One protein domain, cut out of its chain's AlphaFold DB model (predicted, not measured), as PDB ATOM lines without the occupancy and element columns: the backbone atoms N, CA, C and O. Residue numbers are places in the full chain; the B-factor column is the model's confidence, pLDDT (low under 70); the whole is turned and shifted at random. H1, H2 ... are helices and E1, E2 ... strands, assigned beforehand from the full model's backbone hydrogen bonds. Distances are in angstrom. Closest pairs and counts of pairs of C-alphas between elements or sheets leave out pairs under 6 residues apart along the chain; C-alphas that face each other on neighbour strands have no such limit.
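AT A GLANCE: This is residues 286 to 351 of the 502 residues of the protein "uncharacterized protein LOC106750014" of Dinoponera quadriceps (UniProt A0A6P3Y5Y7). With little regular structure, this is a long two-stranded hairpin, E1 and E2, from which the looping stretch 314 to 338 folds back to the short helix H1, near E2. The 66 printed residues hold E1, E2 and H1 in that order, the strands antiparallel; the class is mixed, with 25 residues in named elements. The whole is only just loose, close to compact, with a radius of gyration of the C-alphas of 13.3 A and spans of 39 by 27 by 15 A.

HOW THE PARTS SIT: E1, residues 290 to 298, and E2, residues 304 to 313, form a hairpin, with N 291 and O 312 2.8 A apart, within hydrogen-bond range. H1, residues 339 to 344, comes closest to E2 at the C-alphas of Ala 344 and Thr 307, 5.6 A apart. E1 and H1 are apart. Every O i to N i+4 pair in H1 is within hydrogen-bond range. Residues 318 to 319 pair antiparallel with 327 to 328.

IN THESE COORDINATES: E1 measures 25.7 A from C-alpha 290 at (139.991, 186.802, 153.949), E2 26.3 A. H1, 8.5 A, ends at C-alpha 344, (123.254, 199.855, 160.802).

THE WHOLE: The farthest C-alphas, Lys 287 and Gly 349, are 40.9 A apart. The printed part has no cut. The link E2 to H1 is long. Residues 286 to 290, 314 to 319 and 327 to 333 have pLDDT under 70.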
ATOM      1  N   GLY A 286     147.246 187.011 149.889       55.69
ATOM      2  CA  GLY A 286     147.991 185.755 150.011       55.69
ATOM      3  C   GLY A 286     147.047 184.547 149.982       55.69
ATOM      4  O   GLY A 286     145.854 184.672 150.279       55.69
ATOM      5  N   LYS A 287     147.560 183.363 149.613       51.19
ATOM      6  CA  LYS A 287     146.785 182.110 149.677       51.19
ATOM      7  C   LYS A 287     146.165 181.994 151.086       51.19
ATOM      8  O   LYS A 287     146.894 182.051 152.069       51.19
ATOM      9  N   ASN A 288     144.836 181.872 151.165       57.56
ATOM     10  CA  ASN A 288     144.012 181.747 152.387       57.56
ATOM     11  C   ASN A 288     143.707 183.016 153.215       57.56
ATOM     12  O   ASN A 288     143.165 182.896 154.312       57.56
ATOM     13  N   CYS A 289     143.963 184.227 152.716       59.50
ATOM     14  CA  CYS A 289     143.552 185.448 153.423       59.50
ATOM     15  C   CYS A 289     142.111 185.868 153.068       59.50
ATOM     16  O   CYS A 289     141.757 185.966 151.892       59.50
ATOM     17  N   ALA A 290     141.291 186.144 154.090       67.06
ATOM     18  CA  ALA A 290     139.991 186.802 153.949       67.06
ATOM     19  C   ALA A 290     140.143 188.300 154.247       67.06
ATOM     20  O   ALA A 290     140.707 188.670 155.276       67.06
ATOM     21  N   VAL A 291     139.633 189.156 153.367       70.94
ATOM     22  CA  VAL A 291     139.635 190.612 153.540       70.94
ATOM     23  C   VAL A 291     138.248 191.046 154.001       70.94
ATOM     24  O   VAL A 291     137.240 190.644 153.419       70.94
ATOM     25  N   ALA A 292     138.193 191.852 155.060       75.50
ATOM     26  CA  ALA A 292     136.958 192.437 155.563       75.50
ATOM     27  C   ALA A 292     137.019 193.957 155.416       75.50
ATOM     28  O   ALA A 292     137.961 194.577 155.905       75.50
ATOM     29  N   PHE A 293     136.015 194.558 154.786       78.19
ATOM     30  CA  PHE A 293     135.932 196.009 154.640       78.19
ATOM     31  C   PHE A 293     134.496 196.512 154.853       78.19
ATOM     32  O   PHE A 293     133.532 195.811 154.524       78.19
ATOM     33  N   PRO A 294     134.327 197.699 155.462       84.94
ATOM     34  CA  PRO A 294     133.037 198.359 155.542       84.94
ATOM     35  C   PRO A 294     132.727 199.094 154.230       84.94
ATOM     36  O   PRO A 294     133.579 199.784 153.680       84.94
ATOM     37  N   VAL A 295     131.488 198.984 153.772       85.56
ATOM     38  CA  VAL A 295     130.886 199.819 152.732       85.56
ATOM     39  C   VAL A 295     129.913 200.761 153.425       85.56
ATOM     40  O   VAL A 295     129.041 200.300 154.161       85.56
ATOM     41  N   GLN A 296     130.087 202.065 153.227       89.38
ATOM     42  CA  GLN A 296     129.266 203.107 153.841       89.38
ATOM     43  C   GLN A 296     128.536 203.888 152.754       89.38
ATOM     44  O   GLN A 296     129.156 204.322 151.785       89.38
ATOM     45  N   LEU A 297     127.231 204.066 152.930       87.81
ATOM     46  CA  LEU A 297     126.411 204.967 152.138       87.81
ATOM     47  C   LEU A 297     126.315 206.296 152.882       87.81
ATOM     48  O   LEU A 297     125.861 206.322 154.027       87.81
ATOM     49  N   LEU A 298     126.733 207.374 152.229       89.38
ATOM     50  CA  LEU A 298     126.664 208.730 152.762       89.38
ATOM     51  C   LEU A 298     125.573 209.517 152.028       89.38
ATOM     52  O   LEU A 298     125.347 209.296 150.838       89.38
ATOM     53  N   ASN A 299     124.895 210.430 152.723       87.75
ATOM     54  CA  ASN A 299     123.988 211.385 152.085       87.75
ATOM     55  C   ASN A 299     124.766 212.565 151.464       87.75
ATOM     56  O   ASN A 299     125.987 212.668 151.586       87.75
ATOM     57  N   ARG A 300     124.042 213.506 150.841       83.94
ATOM     58  CA  ARG A 300     124.624 214.727 150.247       83.94
ATOM     59  C   ARG A 300     125.353 215.641 151.243       83.94
ATOM     60  O   ARG A 300     126.118 216.499 150.824       83.94
ATOM     61  N   HIS A 301     125.093 215.484 152.540       89.44
ATOM     62  CA  HIS A 301     125.738 216.231 153.621       89.44
ATOM     63  C   HIS A 301     126.965 215.492 154.188       89.44
ATOM     64  O   HIS A 301     127.613 215.991 155.103       89.44
ATOM     65  N   GLY A 302     127.307 214.315 153.646       84.75
ATOM     66  CA  GLY A 302     128.410 213.478 154.120       84.75
ATOM     67  C   GLY A 302     128.073 212.635 155.352       84.75
ATOM     68  O   GLY A 302     128.965 212.008 155.923       84.75
ATOM     69  N   GLU A 303     126.809 212.588 155.772       89.25
ATOM     70  CA  GLU A 303     126.378 211.825 156.944       89.25
ATOM     71  C   GLU A 303     126.127 210.356 156.573       89.25
ATOM     72  O   GLU A 303     125.541 210.076 155.520       89.25
ATOM     73  N   PRO A 304     126.528 209.394 157.423       85.88
ATOM     74  CA  PRO A 304     126.308 207.979 157.160       85.88
ATOM     75  C   PRO A 304     124.826 207.605 157.283       85.88
ATOM     76  O   PRO A 304     124.228 207.722 158.347       85.88
ATOM     77  N   VAL A 305     124.255 207.093 156.193       86.19
ATOM     78  CA  VAL A 305     122.865 206.608 156.112       86.19
ATOM     79  C   VAL A 305     122.789 205.105 156.366       86.19
ATOM     80  O   VAL A 305     121.868 204.624 157.020       86.19
ATOM     81  N   ALA A 306     123.759 204.353 155.845       85.12
ATOM     82  CA  ALA A 306     123.824 202.905 155.997       85.12
ATOM     83  C   ALA A 306     125.273 202.414 155.948       85.12
ATOM     84  O   ALA A 306     126.124 202.994 155.279       85.12
ATOM     85  N   THR A 307     125.570 201.321 156.644       87.19
ATOM     86  CA  THR A 307     126.877 200.662 156.632       87.19
ATOM     87  C   THR A 307     126.711 199.150 156.548       87.19
ATOM     88  O   THR A 307     125.975 198.550 157.327       87.19
ATOM     89  N   ARG A 308     127.455 198.505 155.647       83.56
ATOM     90  CA  ARG A 308     127.583 197.045 155.563       83.56
ATOM     91  C   ARG A 308     129.023 196.618 155.748       83.56
ATOM     92  O   ARG A 308     129.932 197.249 155.233       83.56
ATOM     93  N   ARG A 309     129.244 195.510 156.451       81.06
ATOM     94  CA  ARG A 309     130.557 194.857 156.511       81.06
ATOM     95  C   ARG A 309     130.569 193.679 155.554       81.06
ATOM     96  O   ARG A 309     129.772 192.758 155.710       81.06
ATOM     97  N   ILE A 310     131.483 193.714 154.594       77.88
ATOM     98  CA  ILE A 310     131.653 192.667 153.590       77.88
ATOM     99  C   ILE A 310     132.922 191.889 153.925       77.88
ATOM    100  O   ILE A 310     133.944 192.477 154.278       77.88
ATOM    101  N   ARG A 311     132.844 190.557 153.851       75.31
ATOM    102  CA  ARG A 311     133.989 189.651 153.996       75.31
ATOM    103  C   ARG A 311     134.160 188.870 152.699       75.31
ATOM    104  O   ARG A 311     133.244 188.157 152.300       75.31
ATOM    105  N   ILE A 312     135.323 188.997 152.071       72.44
ATOM    106  CA  ILE A 312     135.639 188.385 150.774       72.44
ATOM    107  C   ILE A 312     136.898 187.528 150.910       72.44
ATOM    108  O   ILE A 312     137.838 187.900 151.614       72.44
ATOM    109  N   ARG A 313     136.938 186.383 150.227       71.06
ATOM    110  CA  ARG A 313     138.155 185.587 150.020       71.06
ATOM    111  C   ARG A 313     138.497 185.556 148.534       71.06
ATOM    112  O   ARG A 313     137.663 185.838 147.677       71.06
ATOM    113  N   LYS A 314     139.748 185.226 148.219       68.88
ATOM    114  CA  LYS A 314     140.211 185.115 146.831       68.88
ATOM    115  C   LYS A 314     139.373 184.074 146.068       68.88
ATOM    116  O   LYS A 314     139.256 182.953 146.545       68.88
ATOM    117  N   MET A 315     138.875 184.439 144.881       65.56
ATOM    118  CA  MET A 315     137.976 183.638 144.021       65.56
ATOM    119  C   MET A 315     136.550 183.401 144.563       65.56
ATOM    120  O   MET A 315     135.806 182.635 143.951       65.56
ATOM    121  N   ASP A 316     136.141 184.072 145.647       69.50
ATOM    122  CA  ASP A 316     134.766 183.993 146.157       69.50
ATOM    123  C   ASP A 316     133.900 185.147 145.634       69.50
ATOM    124  O   ASP A 316     134.341 186.295 145.549       69.50
ATOM    125  N   ARG A 317     132.626 184.851 145.351       67.31
ATOM    126  CA  ARG A 317     131.582 185.857 145.119       67.31
ATOM    127  C   ARG A 317     130.872 186.122 146.445       67.31
ATOM    128  O   ARG A 317     130.349 185.194 147.054       67.31
ATOM    129  N   CYS A 318     130.839 187.372 146.894       69.62
ATOM    130  CA  CYS A 318     130.034 187.759 148.051       69.62
ATOM    131  C   CYS A 318     128.705 188.341 147.565       69.62
ATOM    132  O   CYS A 318     128.702 189.234 146.722       69.62
ATOM    133  N   SER A 319     127.589 187.827 148.084       65.88
ATOM    134  CA  SER A 319     126.247 188.324 147.762       65.88
ATOM    135  C   SER A 319     125.597 188.907 149.014       65.88
ATOM    136  O   SER A 319     125.555 188.269 150.064       65.88
ATOM    137  N   CYS A 320     125.093 190.133 148.902       71.56
ATOM    138  CA  CYS A 320     124.535 190.917 150.001       71.56
ATOM    139  C   CYS A 320     123.081 191.297 149.697       71.56
ATOM    140  O   CYS A 320     122.781 192.468 149.499       71.56
ATOM    141  N   VAL A 321     122.170 190.327 149.649       70.00
ATOM    142  CA  VAL A 321     120.788 190.582 149.201       70.00
ATOM    143  C   VAL A 321     119.875 190.923 150.380       70.00
ATOM    144  O   VAL A 321     119.853 190.211 151.385       70.00
ATOM    145  N   SER A 322     119.081 191.992 150.250       72.62
ATOM    146  CA  SER A 322     117.991 192.338 151.176       72.62
ATOM    147  C   SER A 322     118.430 192.325 152.655       72.62
ATOM    148  O   SER A 322     119.421 192.959 153.012       72.62
ATOM    149  N   ARG A 323     117.717 191.611 153.532       76.50
ATOM    150  CA  ARG A 323     117.929 191.555 154.991       76.50
ATOM    151  C   ARG A 323     118.940 190.481 155.437       76.50
ATOM    152  O   ARG A 323     118.963 190.116 156.610       76.50
ATOM    153  N   CYS A 324     119.769 189.967 154.524       75.00
ATOM    154  CA  CYS A 324     120.723 188.886 154.789       75.00
ATOM    155  C   CYS A 324     122.137 189.402 155.077       75.00
ATOM    156  O   CYS A 324     122.601 190.359 154.454       75.00
ATOM    157  N   SER A 325     122.865 188.733 155.975       75.06
ATOM    158  CA  SER A 325     124.278 189.032 156.214       75.06
ATOM    159  C   SER A 325     125.129 188.730 154.974       75.06
ATOM    160  O   SER A 325     124.945 187.690 154.345       75.06
ATOM    161  N   CYS A 326     126.095 189.595 154.673       72.00
ATOM    162  CA  CYS A 326     127.060 189.398 153.593       72.00
ATOM    163  C   CYS A 326     128.039 188.263 153.931       72.00
ATOM    164  O   CYS A 326     128.953 188.453 154.739       72.00
ATOM    165  N   VAL A 327     127.868 187.092 153.317       68.38
ATOM    166  CA  VAL A 327     128.790 185.956 153.467       68.38
ATOM    167  C   VAL A 327     129.403 185.638 152.105       68.38
ATOM    168  O   VAL A 327     128.701 185.579 151.100       68.38
ATOM    169  N   GLY A 328     130.728 185.499 152.058       61.09
ATOM    170  CA  GLY A 328     131.427 184.920 150.912       61.09
ATOM    171  C   GLY A 328     131.390 183.403 151.039       61.09
ATOM    172  O   GLY A 328     132.188 182.837 151.781       61.09
ATOM    173  N   ASP A 329     130.415 182.770 150.400       58.78
ATOM    174  CA  ASP A 329     130.346 181.320 150.229       58.78
ATOM    175  C   ASP A 329     129.555 181.017 148.945       58.78
ATOM    176  O   ASP A 329     128.762 181.840 148.485       58.78
ATOM    177  N   ARG A 330     129.744 179.833 148.360       56.25
ATOM    178  CA  ARG A 330     128.944 179.354 147.219       56.25
ATOM    179  C   ARG A 330     127.477 179.108 147.593       56.25
ATOM    180  O   ARG A 330     126.656 178.922 146.699       56.25
ATOM    181  N   SER A 331     127.160 179.078 148.888       55.00
ATOM    182  CA  SER A 331     125.796 178.930 149.388       55.00
ATOM    183  C   SER A 331     125.004 180.238 149.261       55.00
ATOM    184  O   SER A 331     125.445 181.301 149.693       55.00
ATOM    185  N   THR A 332     123.793 180.145 148.711       58.12
ATOM    186  CA  THR A 332     122.784 181.217 148.695       58.12
ATOM    187  C   THR A 332     122.010 181.323 150.018       58.12
ATOM    188  O   THR A 332     121.006 182.035 150.087       58.12
ATOM    189  N   ASP A 333     122.456 180.636 151.077       65.88
ATOM    190  CA  ASP A 333     121.785 180.631 152.375       65.88
ATOM    191  C   ASP A 333     121.843 182.007 153.051       65.88
ATOM    192  O   ASP A 333     122.871 182.466 153.558       65.88
ATOM    193  N   CYS A 334     120.681 182.653 153.108       71.31
ATOM    194  CA  CYS A 334     120.469 183.889 153.844       71.31
ATOM    195  C   CYS A 334     120.621 183.647 155.352       71.31
ATOM    196  O   CYS A 334     119.708 183.136 156.008       71.31
ATOM    197  N   ARG A 335     121.759 184.051 155.927       75.69
ATOM    198  CA  ARG A 335     121.906 184.136 157.385       75.69
ATOM    199  C   ARG A 335     121.308 185.456 157.892       75.69
ATOM    200  O   ARG A 335     121.623 186.510 157.327       75.69
ATOM    201  N   PRO A 336     120.450 185.426 158.928       73.25
ATOM    202  CA  PRO A 336     119.858 186.636 159.481       73.25
ATOM    203  C   PRO A 336     120.938 187.534 160.094       73.25
ATOM    204  O   PRO A 336     121.924 187.056 160.660       73.25
ATOM    205  N   MET A 337     120.759 188.847 159.960       79.25
ATOM    206  CA  MET A 337     121.630 189.831 160.600       79.25
ATOM    207  C   MET A 337     121.349 189.915 162.105       79.25
ATOM    208  O   MET A 337     120.222 189.693 162.545       79.25
ATOM    209  N   SER A 338     122.357 190.305 162.892       82.75
ATOM    210  CA  SER A 338     122.099 190.775 164.256       82.75
ATOM    211  C   SER A 338     121.273 192.073 164.221       82.75
ATOM    212  O   SER A 338     121.354 192.808 163.232       82.75
ATOM    213  N   PRO A 339     120.514 192.404 165.282       83.31
ATOM    214  CA  PRO A 339     119.724 193.637 165.325       83.31
ATOM    215  C   PRO A 339     120.537 194.913 165.112       83.31
ATOM    216  O   PRO A 339     120.129 195.791 164.355       83.31
ATOM    217  N   GLU A 340     121.728 194.982 165.701       82.81
ATOM    218  CA  GLU A 340     122.648 196.103 165.501       82.81
ATOM    219  C   GLU A 340     123.040 196.259 164.030       82.81
ATOM    220  O   GLU A 340     123.004 197.360 163.486       82.81
ATOM    221  N   LEU A 341     123.372 195.149 163.360       82.38
ATOM    222  CA  LEU A 341     123.757 195.173 161.953       82.38
ATOM    223  C   LEU A 341     122.554 195.511 161.066       82.38
ATOM    224  O   LEU A 341     122.699 196.290 160.133       82.38
ATOM    225  N   TYR A 342     121.367 194.991 161.384       83.50
ATOM    226  CA  TYR A 342     120.124 195.283 160.672       83.50
ATOM    227  C   TYR A 342     119.837 196.789 160.632       83.50
ATOM    228  O   TYR A 342     119.672 197.361 159.552       83.50
ATOM    229  N   HIS A 343     119.885 197.455 161.784       84.31
ATOM    230  CA  HIS A 343     119.686 198.900 161.859       84.31
ATOM    231  C   HIS A 343     120.850 199.692 161.259       84.31
ATOM    232  O   HIS A 343     120.615 200.668 160.551       84.31
ATOM    233  N   ALA A 344     122.095 199.238 161.442       83.38
ATOM    234  CA  ALA A 344     123.254 199.855 160.802       83.38
ATOM    235  C   ALA A 344     123.184 199.795 159.266       83.38
ATOM    236  O   ALA A 344     123.711 200.681 158.600       83.38
ATOM    237  N   THR A 345     122.509 198.794 158.685       79.88
ATOM    238  CA  THR A 345     122.257 198.728 157.234       79.88
ATOM    239  C   THR A 345     121.136 199.650 156.738       79.88
ATOM    240  O   THR A 345     120.837 199.633 155.547       79.88
ATOM    241  N   GLY A 346     120.535 200.463 157.616       78.00
ATOM    242  CA  GLY A 346     119.495 201.436 157.274       78.00
ATOM    243  C   GLY A 346     118.063 200.893 157.347       78.00
ATOM    244  O   GLY A 346     117.119 201.629 157.058       78.00
ATOM    245  N   PHE A 347     117.863 199.631 157.749       79.81
ATOM    246  CA  PHE A 347     116.517 199.088 157.926       79.81
ATOM    247  C   PHE A 347     115.865 199.590 159.223       79.81
ATOM    248  O   PHE A 347     116.476 199.626 160.295       79.81
ATOM    249  N   ARG A 348     114.580 199.945 159.125       75.31
ATOM    250  CA  ARG A 348     113.737 200.365 160.253       75.31
ATOM    251  C   ARG A 348     112.797 199.231 160.675       75.31
ATOM    252  O   ARG A 348     112.416 198.406 159.849       75.31
ATOM    253  N   GLY A 349     112.390 199.230 161.944       78.25
ATOM    254  CA  GLY A 349     111.442 198.254 162.498       78.25
ATOM    255  C   GLY A 349     112.094 196.985 163.059       78.25
ATOM    256  O   GLY A 349     113.313 196.881 163.138       78.25
ATOM    257  N   ALA A 350     111.274 196.030 163.498       75.06
ATOM    258  CA  ALA A 350     111.763 194.812 164.139       75.06
ATOM    259  C   ALA A 350     112.536 193.907 163.164       75.06
ATOM    260  O   ALA A 350     112.146 193.728 162.007       75.06
ATOM    261  N   VAL A 351     113.610 193.286 163.657       76.56
ATOM    262  CA  VAL A 351     114.374 192.287 162.900       76.56
ATOM    263  C   VAL A 351     113.477 191.074 162.641       76.56
ATOM    264  O   VAL A 351     112.947 190.503 163.598       76.56
TER     265      VAL A 351